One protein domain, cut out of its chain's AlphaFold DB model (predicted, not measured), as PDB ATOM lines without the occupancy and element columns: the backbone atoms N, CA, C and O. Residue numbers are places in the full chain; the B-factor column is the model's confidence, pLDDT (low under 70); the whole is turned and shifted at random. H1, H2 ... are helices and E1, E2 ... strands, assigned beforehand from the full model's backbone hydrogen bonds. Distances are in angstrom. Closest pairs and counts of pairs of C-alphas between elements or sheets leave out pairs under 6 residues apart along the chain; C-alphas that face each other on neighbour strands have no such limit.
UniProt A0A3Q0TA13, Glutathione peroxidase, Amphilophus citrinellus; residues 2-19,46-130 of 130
ATOM      1  N   PHE A   2       1.966 -26.662 -35.924       52.44
ATOM      2  CA  PHE A   2       0.549 -27.031 -35.875       52.44
ATOM      3  C   PHE A   2       0.416 -28.513 -36.266       52.44
ATOM      4  O   PHE A   2       0.413 -28.850 -37.441       52.44
ATOM      5  N   GLY A   3       0.426 -29.411 -35.274       45.72
ATOM      6  CA  GLY A   3       0.464 -30.866 -35.476       45.72
ATOM      7  C   GLY A   3      -0.622 -31.404 -36.419       45.72
ATOM      8  O   GLY A   3      -1.732 -30.877 -36.463       45.72
ATOM      9  N   ASN A   4      -0.275 -32.459 -37.167       55.94
ATOM     10  CA  ASN A   4      -1.087 -33.214 -38.143       55.94
ATOM     11  C   ASN A   4      -1.787 -32.402 -39.254       55.94
ATOM     12  O   ASN A   4      -2.504 -32.973 -40.073       55.94
ATOM     13  N   LEU A   5      -1.597 -31.084 -39.295       60.00
ATOM     14  CA  LEU A   5      -2.101 -30.195 -40.327       60.00
ATOM     15  C   LEU A   5      -0.878 -29.694 -41.101       60.00
ATOM     16  O   LEU A   5       0.008 -29.071 -40.525       60.00
ATOM     17  N   HIS A   6      -0.797 -30.009 -42.393       73.75
ATOM     18  CA  HIS A   6       0.342 -29.661 -43.249       73.75
ATOM     19  C   HIS A   6       0.318 -28.172 -43.635       73.75
ATOM     20  O   HIS A   6       0.261 -27.843 -44.814       73.75
ATOM     21  N   PHE A   7       0.325 -27.270 -42.648       76.81
ATOM     22  CA  PHE A   7       0.423 -25.833 -42.879       76.81
ATOM     23  C   PHE A   7       1.287 -25.099 -41.852       76.81
ATOM     24  O   PHE A   7       1.492 -25.524 -40.714       76.81
ATOM     25  N   THR A   8       1.768 -23.949 -42.295       83.44
ATOM     26  CA  THR A   8       2.603 -22.983 -41.606       83.44
ATOM     27  C   THR A   8       1.886 -21.641 -41.636       83.44
ATOM     28  O   THR A   8       1.256 -21.273 -42.620       83.44
ATOM     29  N   VAL A   9       1.970 -20.896 -40.543       88.69
ATOM     30  CA  VAL A   9       1.524 -19.500 -40.500       88.69
ATOM     31  C   VAL A   9       2.769 -18.631 -40.488       88.69
ATOM     32  O   VAL A   9       3.766 -19.026 -39.888       88.69
ATOM     33  N   LEU A  10       2.717 -17.475 -41.134       92.44
ATOM     34  CA  LEU A  10       3.779 -16.479 -41.134       92.44
ATOM     35  C   LEU A  10       3.153 -15.120 -40.791       92.44
ATOM     36  O   LEU A  10       2.212 -14.689 -41.457       92.44
ATOM     37  N   GLY A  11       3.625 -14.484 -39.718       94.38
ATOM     38  CA  GLY A  11       3.095 -13.207 -39.234       94.38
ATOM     39  C   GLY A  11       3.952 -12.022 -39.667       94.38
ATOM     40  O   GLY A  11       5.157 -12.030 -39.417       94.38
ATOM     41  N   PHE A  12       3.330 -11.005 -40.259       96.25
ATOM     42  CA  PHE A  12       3.983  -9.807 -40.788       96.25
ATOM     43  C   PHE A  12       3.387  -8.559 -40.133       96.25
ATOM     44  O   PHE A  12       2.393  -8.042 -40.634       96.25
ATOM     45  N   PRO A  13       3.967  -8.063 -39.026       96.19
ATOM     46  CA  PRO A  13       3.479  -6.843 -38.394       96.19
ATOM     47  C   PRO A  13       3.422  -5.682 -39.395       96.19
ATOM     48  O   PRO A  13       4.358  -5.478 -40.172       96.19
ATOM     49  N   CYS A  14       2.355  -4.887 -39.342       96.38
ATOM     50  CA  CYS A  14       2.187  -3.703 -40.178       96.38
ATOM     51  C   CYS A  14       1.528  -2.571 -39.385       96.38
ATOM     52  O   CYS A  14       0.562  -2.782 -38.656       96.38
ATOM     53  N   ASN A  15       2.034  -1.342 -39.535       96.56
ATOM     54  CA  ASN A  15       1.498  -0.177 -38.821       96.56
ATOM     55  C   ASN A  15       0.591   0.721 -39.680       96.56
ATOM     56  O   ASN A  15       0.144   1.766 -39.216       96.56
ATOM     57  N   GLN A  16       0.318   0.356 -40.933       95.94
ATOM     58  CA  GLN A  16      -0.420   1.217 -41.869       95.94
ATOM     59  C   GLN A  16      -1.914   1.346 -41.527       95.94
ATOM     60  O   GLN A  16      -2.566   2.313 -41.924       95.94
ATOM     61  N   PHE A  17      -2.456   0.402 -40.753       93.56
ATOM     62  CA  PHE A  17      -3.880   0.302 -40.443       93.56
ATOM     63  C   PHE A  17      -4.176   0.823 -39.038       93.56
ATOM     64  O   PHE A  17      -3.992   0.127 -38.036       93.56
ATOM     65  N   GLY A  18      -4.616   2.083 -38.958       92.44
ATOM     66  CA  GLY A  18      -4.993   2.728 -37.697       92.44
ATOM     67  C   GLY A  18      -3.861   2.826 -36.669       92.44
ATOM     68  O   GLY A  18      -4.149   2.924 -35.479       92.44
ATOM     69  N   LEU A  19      -2.602   2.756 -37.119       94.06
ATOM     70  CA  LEU A  19      -1.398   2.809 -36.287       94.06
ATOM     71  C   LEU A  19      -1.406   1.782 -35.132       94.06
ATOM     72  O   LEU A  19      -0.989   2.078 -34.011       94.06
ATOM     73  N   PRO A  46       6.467 -18.235 -36.944       91.81
ATOM     74  CA  PRO A  46       7.395 -17.136 -37.179       91.81
ATOM     75  C   PRO A  46       6.674 -15.791 -37.282       91.81
ATOM     76  O   PRO A  46       5.701 -15.653 -38.027       91.81
ATOM     77  N   VAL A  47       7.188 -14.802 -36.553       93.62
ATOM     78  CA  VAL A  47       6.824 -13.390 -36.690       93.62
ATOM     79  C   VAL A  47       8.036 -12.676 -37.273       93.62
ATOM     80  O   VAL A  47       9.133 -12.780 -36.722       93.62
ATOM     81  N   PHE A  48       7.846 -12.013 -38.409       95.19
ATOM     82  CA  PHE A  48       8.900 -11.313 -39.137       95.19
ATOM     83  C   PHE A  48       9.062  -9.875 -38.639       95.19
ATOM     84  O   PHE A  48       8.325  -9.404 -37.770       95.19
ATOM     85  N   ALA A  49      10.054  -9.178 -39.193       95.44
ATOM     86  CA  ALA A  49      10.159  -7.736 -39.037       95.44
ATOM     87  C   ALA A  49       8.915  -7.045 -39.614       95.44
ATOM     88  O   ALA A  49       8.281  -7.551 -40.540       95.44
ATOM     89  N   LYS A  50       8.591  -5.880 -39.062       95.75
ATOM     90  CA  LYS A  50       7.515  -5.036 -39.561       95.75
ATOM     91  C   LYS A  50       7.782  -4.610 -41.000       95.75
ATOM     92  O   LYS A  50       8.902  -4.212 -41.323       95.75
ATOM     93  N   VAL A  51       6.735  -4.637 -41.814       97.00
ATOM     94  CA  VAL A  51       6.773  -4.244 -43.225       97.00
ATOM     95  C   VAL A  51       5.622  -3.302 -43.572       97.00
ATOM     96  O   VAL A  51       4.610  -3.221 -42.865       97.00
ATOM     97  N   GLU A  52       5.777  -2.581 -44.678       97.38
ATOM     98  CA  GLU A  52       4.664  -1.927 -45.362       97.38
ATOM     99  C   GLU A  52       4.060  -2.913 -46.364       97.38
ATOM    100  O   GLU A  52       4.780  -3.650 -47.035       97.38
ATOM    101  N   VAL A  53       2.734  -2.947 -46.454       97.25
ATOM    102  CA  VAL A  53       2.005  -3.863 -47.349       97.25
ATOM    103  C   VAL A  53       1.245  -3.118 -48.449       97.25
ATOM    104  O   VAL A  53       0.764  -3.731 -49.403       97.25
ATOM    105  N   ASN A  54       1.139  -1.796 -48.314       97.38
ATOM    106  CA  ASN A  54       0.539  -0.880 -49.274       97.38
ATOM    107  C   ASN A  54       1.441   0.333 -49.541       97.38
ATOM    108  O   ASN A  54       2.268   0.700 -48.708       97.38
ATOM    109  N   GLY A  55       1.217   1.013 -50.662       97.44
ATOM    110  CA  GLY A  55       1.898   2.263 -51.001       97.44
ATOM    111  C   GLY A  55       3.274   2.068 -51.638       97.44
ATOM    112  O   GLY A  55       3.604   1.003 -52.143       97.44
ATOM    113  N   LEU A  56       4.064   3.141 -51.681       97.56
ATOM    114  CA  LEU A  56       5.306   3.192 -52.455       97.56
ATOM    115  C   LEU A  56       6.396   2.240 -51.944       97.56
ATOM    116  O   LEU A  56       7.176   1.745 -52.752       97.56
ATOM    117  N   ASN A  57       6.446   1.988 -50.632       97.25
ATOM    118  CA  ASN A  57       7.476   1.149 -50.011       97.25
ATOM    119  C   ASN A  57       6.947  -0.241 -49.631       97.25
ATOM    120  O   ASN A  57       7.529  -0.903 -48.772       97.25
ATOM    121  N   GLU A  58       5.828  -0.662 -50.223       97.69
ATOM    122  CA  GLU A  58       5.251  -1.974 -49.954       97.69
ATOM    123  C   GLU A  58       6.238  -3.103 -50.282       97.69
ATOM    124  O   GLU A  58       6.943  -3.066 -51.293       97.69
ATOM    125  N   ASP A  59       6.302  -4.106 -49.406       98.00
ATOM    126  CA  ASP A  59       7.217  -5.229 -49.571       98.00
ATOM    127  C   ASP A  59       6.877  -6.016 -50.856       98.00
ATOM    128  O   ASP A  59       5.693  -6.271 -51.123       98.00
ATOM    129  N   PRO A  60       7.883  -6.440 -51.654       97.50
ATOM    130  CA  PRO A  60       7.663  -7.160 -52.908       97.50
ATOM    131  C   PRO A  60       6.770  -8.398 -52.789       97.50
ATOM    132  O   PRO A  60       6.053  -8.727 -53.736       97.50
ATOM    133  N   LEU A  61       6.768  -9.070 -51.632       95.31
ATOM    134  CA  LEU A  61       5.858 -10.181 -51.368       95.31
ATOM    135  C   LEU A  61       4.395  -9.729 -51.455       95.31
ATOM    136  O   LEU A  61       3.583 -10.388 -52.101       95.31
ATOM    137  N   PHE A  62       4.048  -8.602 -50.833       96.38
ATOM    138  CA  PHE A  62       2.677  -8.096 -50.835       96.38
ATOM    139  C   PHE A  62       2.285  -7.467 -52.172       96.38
ATOM    140  O   PHE A  62       1.112  -7.543 -52.530       96.38
ATOM    141  N   ILE A  63       3.237  -6.952 -52.962       96.31
ATOM    142  CA  ILE A  63       2.984  -6.605 -54.374       96.31
ATOM    143  C   ILE A  63       2.501  -7.847 -55.120       96.31
ATOM    144  O   ILE A  63       1.386  -7.868 -55.643       96.31
ATOM    145  N   PHE A  64       3.310  -8.909 -55.093       96.25
ATOM    146  CA  PHE A  64       3.018 -10.158 -55.790       96.25
ATOM    147  C   PHE A  64       1.666 -10.753 -55.372       96.25
ATOM    148  O   PHE A  64       0.871 -11.151 -56.224       96.25
ATOM    149  N   LEU A  65       1.366 -10.778 -54.071       95.50
ATOM    150  CA  LEU A  65       0.107 -11.321 -53.556       95.50
ATOM    151  C   LEU A  65      -1.117 -10.504 -53.987       95.50
ATOM    152  O   LEU A  65      -2.117 -11.091 -54.403       95.50
ATOM    153  N   LYS A  66      -1.041  -9.168 -53.914       94.69
ATOM    154  CA  LYS A  66      -2.140  -8.267 -54.304       94.69
ATOM    155  C   LYS A  66      -2.394  -8.251 -55.810       94.69
ATOM    156  O   LYS A  66      -3.516  -7.986 -56.229       94.69
ATOM    157  N   GLU A  67      -1.372  -8.512 -56.621       94.69
ATOM    158  CA  GLU A  67      -1.508  -8.635 -58.078       94.69
ATOM    159  C   GLU A  67      -2.020 -10.017 -58.506       94.69
ATOM    160  O   GLU A  67      -2.714 -10.131 -59.515       94.69
ATOM    161  N   SER A  68      -1.721 -11.061 -57.729       95.12
ATOM    162  CA  SER A  68      -2.087 -12.446 -58.060       95.12
ATOM    163  C   SER A  68      -3.512 -12.832 -57.661       95.12
ATOM    164  O   SER A  68      -4.038 -13.828 -58.157       95.12
ATOM    165  N   LEU A  69      -4.136 -12.098 -56.735       92.62
ATOM    166  CA  LEU A  69      -5.426 -12.459 -56.149       92.62
ATOM    167  C   LEU A  69      -6.423 -11.298 -56.209       92.62
ATOM    168  O   LEU A  69      -6.037 -10.137 -56.082       92.62
ATOM    169  N   PRO A  70      -7.730 -11.588 -56.347       89.94
ATOM    170  CA  PRO A  70      -8.748 -10.559 -56.210       89.94
ATOM    171  C   PRO A  70      -8.714  -9.969 -54.793       89.94
ATOM    172  O   PRO A  70      -8.506 -10.682 -53.806       89.94
ATOM    173  N   PHE A  71      -8.952  -8.664 -54.679       85.19
ATOM    174  CA  PHE A  71      -9.082  -8.005 -53.380       85.19
ATOM    175  C   PHE A  71     -10.360  -8.467 -52.664       85.19
ATOM    176  O   PHE A  71     -11.397  -8.696 -53.289       85.19
ATOM    177  N   VAL A  72     -10.296  -8.581 -51.335       81.88
ATOM    178  CA  VAL A  72     -11.375  -9.191 -50.535       81.88
ATOM    179  C   VAL A  72     -12.585  -8.266 -50.388       81.88
ATOM    180  O   VAL A  72     -13.721  -8.735 -50.326       81.88
ATOM    181  N   ASN A  73     -12.364  -6.948 -50.340       80.19
ATOM    182  CA  ASN A  73     -13.419  -5.963 -50.112       80.19
ATOM    183  C   ASN A  73     -13.336  -4.804 -51.129       80.19
ATOM    184  O   ASN A  73     -12.290  -4.146 -51.227       80.19
ATOM    185  N   PRO A  74     -14.420  -4.513 -51.878       78.88
ATOM    186  CA  PRO A  74     -14.446  -3.401 -52.831       78.88
ATOM    187  C   PRO A  74     -14.378  -2.020 -52.168       78.88
ATOM    188  O   PRO A  74     -14.081  -1.036 -52.839       78.88
ATOM    189  N   VAL A  75     -14.627  -1.926 -50.862       83.75
ATOM    190  CA  VAL A  75     -14.611  -0.673 -50.109       83.75
ATOM    191  C   VAL A  75     -13.237  -0.468 -49.468       83.75
ATOM    192  O   VAL A  75     -12.820  -1.241 -48.610       83.75
ATOM    193  N   ILE A  76     -12.546   0.598 -49.877       81.50
ATOM    194  CA  ILE A  76     -11.234   1.017 -49.339       81.50
ATOM    195  C   ILE A  76     -11.368   1.745 -47.988       81.50
ATOM    196  O   ILE A  76     -10.445   1.744 -47.179       81.50
ATOM    197  N   GLY A  77     -12.533   2.333 -47.714       82.69
ATOM    198  CA  GLY A  77     -12.773   3.145 -46.522       82.69
ATOM    199  C   GLY A  77     -12.435   4.622 -46.735       82.69
ATOM    200  O   GLY A  77     -12.358   5.107 -47.865       82.69
ATOM    201  N   ASP A  78     -12.289   5.361 -45.635       87.62
ATOM    202  CA  ASP A  78     -11.973   6.790 -45.672       87.62
ATOM    203  C   ASP A  78     -10.497   7.000 -46.021       87.62
ATOM    204  O   ASP A  78      -9.616   6.860 -45.172       87.62
ATOM    205  N   ILE A  79     -10.250   7.375 -47.277       87.69
ATOM    206  CA  ILE A  79      -8.924   7.644 -47.845       87.69
ATOM    207  C   ILE A  79      -8.099   8.608 -46.975       87.69
ATOM    208  O   ILE A  79      -6.883   8.460 -46.881       87.69
ATOM    209  N   LYS A  80      -8.736   9.562 -46.283       87.50
ATOM    210  CA  LYS A  80      -8.030  10.542 -45.437       87.50
ATOM    211  C   LYS A  80      -7.434   9.932 -44.168       87.50
ATOM    212  O   LYS A  80      -6.609  10.571 -43.522       87.50
ATOM    213  N   LYS A  81      -7.877   8.732 -43.790       86.69
ATOM    214  CA  LYS A  81      -7.391   7.985 -42.622       86.69
ATOM    215  C   LYS A  81      -6.340   6.940 -42.990       86.69
ATOM    216  O   LYS A  81      -5.879   6.221 -42.109       86.69
ATOM    217  N   LEU A  82      -5.995   6.824 -44.271       90.94
ATOM    218  CA  LEU A  82      -4.988   5.882 -44.737       90.94
ATOM    219  C   LEU A  82      -3.603   6.517 -44.628       90.94
ATOM    220  O   LEU A  82      -3.409   7.689 -44.945       90.94
ATOM    221  N   HIS A  83      -2.638   5.724 -44.176       92.62
ATOM    222  CA  HIS A  83      -1.274   6.175 -43.904       92.62
ATOM    223  C   HIS A  83      -0.285   5.738 -44.995       92.62
ATOM    224  O   HIS A  83       0.888   5.510 -44.711       92.62
ATOM    225  N   TRP A  84      -0.754   5.594 -46.237       95.81
ATOM    226  CA  TRP A  84       0.070   5.196 -47.379       95.81
ATOM    227  C   TRP A  84      -0.335   5.924 -48.662       95.81
ATOM    228  O   TRP A  84      -1.436   6.459 -48.788       95.81
ATOM    229  N   SER A  85       0.585   5.947 -49.622       95.06
ATOM    230  CA  SER A  85       0.392   6.496 -50.964       95.06
ATOM    231  C   SER A  85       1.370   5.812 -51.931       95.06
ATOM    232  O   SER A  85       2.484   5.501 -51.504       95.06
ATOM    233  N   PRO A  86       1.014   5.581 -53.207       95.75
ATOM    234  CA  PRO A  86      -0.311   5.791 -53.795       95.75
ATOM    235  C   PRO A  86      -1.332   4.761 -53.290       95.75
ATOM    236  O   PRO A  86      -0.957   3.694 -52.810       95.75
ATOM    237  N   ILE A  87      -2.620   5.083 -53.416       93.81
ATOM    238  CA  ILE A  87      -3.718   4.161 -53.090       93.81
ATOM    239  C   ILE A  87      -4.100   3.386 -54.348       93.81
ATOM    240  O   ILE A  87      -4.346   3.986 -55.398       93.81
ATOM    241  N   LYS A  88      -4.170   2.060 -54.238       92.25
ATOM    242  CA  LYS A  88      -4.523   1.143 -55.325       92.25
ATOM    243  C   LYS A  88      -5.801   0.380 -54.989       92.25
ATOM    244  O   LYS A  88      -6.093   0.061 -53.838       92.25
ATOM    245  N   VAL A  89      -6.547  -0.002 -56.025       90.19
ATOM    246  CA  VAL A  89      -7.752  -0.833 -55.862       90.19
ATOM    247  C   VAL A  89      -7.415  -2.184 -55.226       90.19
ATOM    248  O   VAL A  89      -8.221  -2.709 -54.468       90.19
ATOM    249  N   SER A  90      -6.219  -2.724 -55.451       91.62
ATOM    250  CA  SER A  90      -5.783  -3.999 -54.881       91.62
ATOM    251  C   SER A  90      -5.269  -3.917 -53.440       91.62
ATOM    252  O   SER A  90      -4.968  -4.963 -52.880       91.62
ATOM    253  N   ASP A  91      -5.184  -2.727 -52.825       94.06
ATOM    254  CA  ASP A  91      -4.599  -2.557 -51.486       94.06
ATOM    255  C   ASP A  91      -5.232  -3.456 -50.418       94.06
ATOM    256  O   ASP A  91      -6.452  -3.616 -50.346       94.06
ATOM    257  N   ILE A  92      -4.404  -3.978 -49.520       93.88
ATOM    258  CA  ILE A  92      -4.894  -4.666 -48.326       93.88
ATOM    259  C   ILE A  92      -5.713  -3.679 -47.507       93.88
ATOM    260  O   ILE A  92      -5.343  -2.511 -47.366       93.88
ATOM    261  N   ARG A  93      -6.859  -4.130 -47.002       90.75
ATOM    262  CA  ARG A  93      -7.867  -3.209 -46.458       90.75
ATOM    263  C   ARG A  93      -7.696  -2.942 -44.979       90.75
ATOM    264  O   ARG A  93      -7.990  -1.839 -44.524       90.75
ATOM    265  N   TRP A  94      -7.256  -3.944 -44.228       91.75
ATOM    266  CA  TRP A  94      -7.100  -3.844 -42.786       91.75
ATOM    267  C   TRP A  94      -6.164  -4.925 -42.240       91.75
ATOM    268  O   TRP A  94      -5.777  -5.847 -42.956       91.75
ATOM    269  N   ASN A  95      -5.860  -4.829 -40.944       90.81
ATOM    270  CA  ASN A  95      -5.200  -5.894 -40.194       90.81
ATOM    271  C   ASN A  95      -5.984  -7.212 -40.309       90.81
ATOM    272  O   ASN A  95      -7.218  -7.221 -40.352       90.81
ATOM    273  N   PHE A  96      -5.256  -8.320 -40.267       90.00
ATOM    274  CA  PHE A  96      -5.713  -9.706 -40.311       90.00
ATOM    275  C   PHE A  96      -6.330 -10.168 -41.638       90.00
ATOM    276  O   PHE A  96      -7.061 -11.169 -41.668       90.00
ATOM    277  N   GLU A  97      -6.025  -9.482 -42.743       92.31
ATOM    278  CA  GLU A  97      -6.203 -10.048 -44.082       92.31
ATOM    279  C   GLU A  97      -5.209 -11.200 -44.287       92.31
ATOM    280  O   GLU A  97      -4.048 -11.130 -43.876       92.31
ATOM    281  N   LYS A  98      -5.694 -12.298 -44.870       91.12
ATOM    282  CA  LYS A  98      -4.966 -13.562 -44.959       91.12
ATOM    283  C   LYS A  98      -4.800 -13.982 -46.402       91.12
ATOM    284  O   LYS A  98      -5.770 -13.974 -47.157       91.12
ATOM    285  N   PHE A  99      -3.607 -14.452 -46.740       91.62
ATOM    286  CA  PHE A  99      -3.314 -15.050 -48.041       91.62
ATOM    287  C   PHE A  99      -2.986 -16.526 -47.855       91.62
ATOM    288  O   PHE A  99      -2.078 -16.877 -47.100       91.62
ATOM    289  N   LEU A 100      -3.757 -17.377 -48.524       90.38
ATOM    290  CA  LEU A 100      -3.556 -18.816 -48.592       90.38
ATOM    291  C   LEU A 100      -2.670 -19.120 -49.791       90.38
ATOM    292  O   LEU A 100      -3.005 -18.734 -50.912       90.38
ATOM    293  N   ILE A 101      -1.569 -19.821 -49.547       88.88
ATOM    294  CA  ILE A 101      -0.602 -20.230 -50.566       88.88
ATOM    295  C   ILE A 101      -0.570 -21.748 -50.622       88.88
ATOM    296  O   ILE A 101      -0.523 -22.397 -49.573       88.88
ATOM    297  N   THR A 102      -0.578 -22.294 -51.834       86.75
ATOM    298  CA  THR A 102      -0.449 -23.726 -52.119       86.75
ATOM    299  C   THR A 102       0.980 -24.238 -51.870       86.75
ATOM    300  O   THR A 102       1.916 -23.477 -51.628       86.75
ATOM    301  N   ALA A 103       1.170 -25.563 -51.894       83.44
ATOM    302  CA  ALA A 103       2.464 -26.198 -51.599       83.44
ATOM    303  C   ALA A 103       3.562 -25.934 -52.629       83.44
ATOM    304  O   ALA A 103       4.740 -25.972 -52.287       83.44
ATOM    305  N   ASP A 104       3.176 -25.639 -53.863       86.00
ATOM    306  CA  ASP A 104       4.044 -25.191 -54.949       86.00
ATOM    307  C   ASP A 104       4.327 -23.679 -54.906       86.00
ATOM    308  O   ASP A 104       5.006 -23.160 -55.788       86.00
ATOM    309  N   GLY A 105       3.858 -22.969 -53.872       87.12
ATOM    310  CA  GLY A 105       4.148 -21.551 -53.660       87.12
ATOM    311  C   GLY A 105       3.220 -20.591 -54.405       87.12
ATOM    312  O   GLY A 105       3.498 -19.393 -54.437       87.12
ATOM    313  N   MET A 106       2.118 -21.080 -54.980       90.44
ATOM    314  CA  MET A 106       1.183 -20.248 -55.738       90.44
ATOM    315  C   MET A 106       0.104 -19.622 -54.833       90.44
ATOM    316  O   MET A 106      -0.459 -20.304 -53.968       90.44
ATOM    317  N   PRO A 107      -0.233 -18.331 -55.012       92.38
ATOM    318  CA  PRO A 107      -1.352 -17.714 -54.310       92.38
ATOM    319  C   PRO A 107      -2.679 -18.389 -54.681       92.38
ATOM    320  O   PRO A 107      -3.046 -18.462 -55.850       92.38
ATOM    321  N   PHE A 108      -3.415 -18.874 -53.680       90.12
ATOM    322  CA  PHE A 108      -4.696 -19.560 -53.869       90.12
ATOM    323  C   PHE A 108      -5.892 -18.649 -53.607       90.12
ATOM    324  O   PHE A 108      -6.836 -18.604 -54.395       90.12
ATOM    325  N   LYS A 109      -5.891 -17.960 -52.461       89.25
ATOM    326  CA  LYS A 109      -7.038 -17.161 -52.016       89.25
ATOM    327  C   LYS A 109      -6.637 -16.106 -50.991       89.25
ATOM    328  O   LYS A 109      -5.866 -16.393 -50.081       89.25
ATOM    329  N   SER A 110      -7.243 -14.928 -51.092       90.19
ATOM    330  CA  SER A 110      -7.260 -13.890 -50.058       90.19
ATOM    331  C   SER A 110      -8.570 -13.967 -49.251       90.19
ATOM    332  O   SER A 110      -9.632 -14.318 -49.779       90.19
ATOM    333  N   THR A 111      -8.526 -13.705 -47.943       88.00
ATOM    334  CA  THR A 111      -9.729 -13.663 -47.095       88.00
ATOM    335  C   THR A 111      -9.510 -12.877 -45.805       88.00
ATOM    336  O   THR A 111      -8.425 -12.885 -45.234       88.00
ATOM    337  N   THR A 112     -10.565 -12.240 -45.303       85.31
ATOM    338  CA  THR A 112     -10.615 -11.657 -43.954       85.31
ATOM    339  C   THR A 112     -11.218 -12.611 -42.928       85.31
ATOM    340  O   THR A 112     -11.034 -12.414 -41.729       85.31
ATOM    341  N   ASP A 113     -11.904 -13.664 -43.378       83.38
ATOM    342  CA  ASP A 113     -12.612 -14.592 -42.506       83.38
ATOM    343  C   ASP A 113     -11.641 -15.438 -41.673       83.38
ATOM    344  O   ASP A 113     -10.460 -15.618 -42.007       83.38
ATOM    345  N   ASP A 114     -12.159 -15.992 -40.581       75.12
ATOM    346  CA  ASP A 114     -11.447 -17.015 -39.832       75.12
ATOM    347  C   ASP A 114     -11.305 -18.275 -40.684       75.12
ATOM    348  O   ASP A 114     -12.282 -18.900 -41.115       75.12
ATOM    349  N   ILE A 115     -10.059 -18.688 -40.904       68.88
ATOM    350  CA  ILE A 115      -9.786 -19.904 -41.655       68.88
ATOM    351  C   ILE A 115     -10.053 -21.102 -40.743       68.88
ATOM    352  O   ILE A 115      -9.265 -21.436 -39.856       68.88
ATOM    353  N   LYS A 116     -11.168 -21.799 -40.978       64.44
ATOM    354  CA  LYS A 116     -11.447 -23.073 -40.305       64.44
ATOM    355  C   LYS A 116     -10.407 -24.113 -40.727       64.44
ATOM    356  O   LYS A 116     -10.183 -24.321 -41.918       64.44
ATOM    357  N   ALA A 117      -9.852 -24.847 -39.760       55.81
ATOM    358  CA  ALA A 117      -8.837 -25.884 -39.991       55.81
ATOM    359  C   ALA A 117      -9.224 -26.933 -41.058       55.81
ATOM    360  O   ALA A 117      -8.348 -27.494 -41.711       55.81
ATOM    361  N   LEU A 118     -10.523 -27.180 -41.275       47.28
ATOM    362  CA  LEU A 118     -11.017 -28.098 -42.308       47.28
ATOM    363  C   LEU A 118     -10.741 -27.601 -43.743       47.28
ATOM    364  O   LEU A 118     -10.483 -28.421 -44.613       47.28
ATOM    365  N   HIS A 119     -10.746 -26.283 -43.982       55.25
ATOM    366  CA  HIS A 119     -10.417 -25.698 -45.292       55.25
ATOM    367  C   HIS A 119      -8.916 -25.792 -45.612       55.25
ATOM    368  O   HIS A 119      -8.540 -25.919 -46.775       55.25
ATOM    369  N   LEU A 120      -8.057 -25.771 -44.585       55.47
ATOM    370  CA  LEU A 120      -6.598 -25.828 -44.742       55.47
ATOM    371  C   LEU A 120      -6.093 -27.219 -45.122       55.47
ATOM    372  O   LEU A 120      -5.124 -27.322 -45.869       55.47
ATOM    373  N   LYS A 121      -6.767 -28.284 -44.659       51.91
ATOM    374  CA  LYS A 121      -6.388 -29.678 -44.955       51.91
ATOM    375  C   LYS A 121      -6.347 -29.997 -46.450       51.91
ATOM    376  O   LYS A 121      -5.642 -30.923 -46.832       51.91
ATOM    377  N   SER A 122      -7.100 -29.261 -47.261       54.22
ATOM    378  CA  SER A 122      -7.277 -29.581 -48.674       54.22
ATOM    379  C   SER A 122      -6.414 -28.742 -49.618       54.22
ATOM    380  O   SER A 122      -6.225 -29.176 -50.748       54.22
ATOM    381  N   TYR A 123      -5.896 -27.569 -49.205       54.44
ATOM    382  CA  TYR A 123      -5.383 -26.601 -50.193       54.44
ATOM    383  C   TYR A 123      -4.185 -25.717 -49.800       54.44
ATOM    384  O   TYR A 123      -3.575 -25.166 -50.711       54.44
ATOM    385  N   SER A 124      -3.808 -25.534 -48.525       56.31
ATOM    386  CA  SER A 124      -2.882 -24.428 -48.192       56.31
ATOM    387  C   SER A 124      -1.862 -24.748 -47.102       56.31
ATOM    388  O   SER A 124      -2.243 -24.839 -45.934       56.31
ATOM    389  N   PRO A 125      -0.562 -24.826 -47.436       61.50
ATOM    390  CA  PRO A 125       0.497 -24.925 -46.446       61.50
ATOM    391  C   PRO A 125       1.031 -23.602 -45.904       61.50
ATOM    392  O   PRO A 125       1.805 -23.669 -44.955       61.50
ATOM    393  N   ILE A 126       0.682 -22.427 -46.439       62.16
ATOM    394  CA  ILE A 126       1.149 -21.151 -45.862       62.16
ATOM    395  C   ILE A 126      -0.005 -20.159 -45.725       62.16
ATOM    396  O   ILE A 126      -0.768 -19.959 -46.665       62.16
ATOM    397  N   VAL A 127      -0.131 -19.559 -44.540       68.69
ATOM    398  CA  VAL A 127      -1.040 -18.442 -44.266       68.69
ATOM    399  C   VAL A 127      -0.207 -17.227 -43.887       68.69
ATOM    400  O   VAL A 127       0.430 -17.224 -42.832       68.69
ATOM    401  N   TYR A 128      -0.234 -16.199 -44.730       69.62
ATOM    402  CA  TYR A 128       0.278 -14.878 -44.376       69.62
ATOM    403  C   TYR A 128      -0.768 -14.139 -43.554       69.62
ATOM    404  O   TYR A 128      -1.924 -14.099 -43.961       69.62
ATOM    405  N   ASN A 129      -0.376 -13.595 -42.406       66.81
ATOM    406  CA  ASN A 129      -1.249 -12.803 -41.548       66.81
ATOM    407  C   ASN A 129      -0.599 -11.444 -41.294       66.81
ATOM    408  O   ASN A 129       0.535 -11.403 -40.806       66.81
ATOM    409  N   ILE A 130      -1.315 -10.381 -41.649       59.66
ATOM    410  CA  ILE A 130      -0.894  -8.982 -41.498       59.66
ATOM    411  C   ILE A 130      -1.421  -8.427 -40.181       59.66
ATOM    412  O   ILE A 130      -2.621  -8.649 -39.912       59.66
TER     413      ILE A 130
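Overview. This is residues 2 to 19 and 46 to 130 of the 130 residues of the protein "Glutathione peroxidase" of Amphilophus citrinellus (UniProt A0A3Q0TA13). With little regular structure, this is a small twisted four-strand sheet with H1 across one face, H2 by one end of its strands and loop 69 to 97 reaching past the other. The 103 printed residues hold E1 H1 E2 E3 H2 E4, class mixed; the mixed sheet's order is E1 E4 E2 E3. It is compact, radius of gyration of the C-alphas 13.8 A, spanning 44 by 27 by 22 A.

Along the chain. Find C-alpha 8 at (2.603, -22.983, -41.606), beginning E1, residues 8 to 11. H1, 60 to 68, spans 12.2 A; then come E2, 98 to 101, E3, 107 to 111, H2, 117 to 123, and E4, 126 to 129, ending at (-1.249, -12.803, -41.548).

Arrangement. E1 and E4 are parallel; find N 10 and O 127 at 2.9 A. E4 and E2 are antiparallel, N 101 and O 126 at 3.0 A; E2 and E3 form a hairpin, N 98 and O 111 at 2.8 A. H1 is on the sheet, across the strands, height 10.3 A. H2 only grazes it. H1 has every O i to N i+4 pair within hydrogen-bond range, H2 1 of 3, with 2 of 4 O i to N i+3.

Size, cuts and confidence. Residues 20 to 45 are cut out, a 21.8 A gap between C-alphas 19 and 46. H1 to E2 is a long link. Residues 2 to 5 and 115 to 130 have pLDDT under 70.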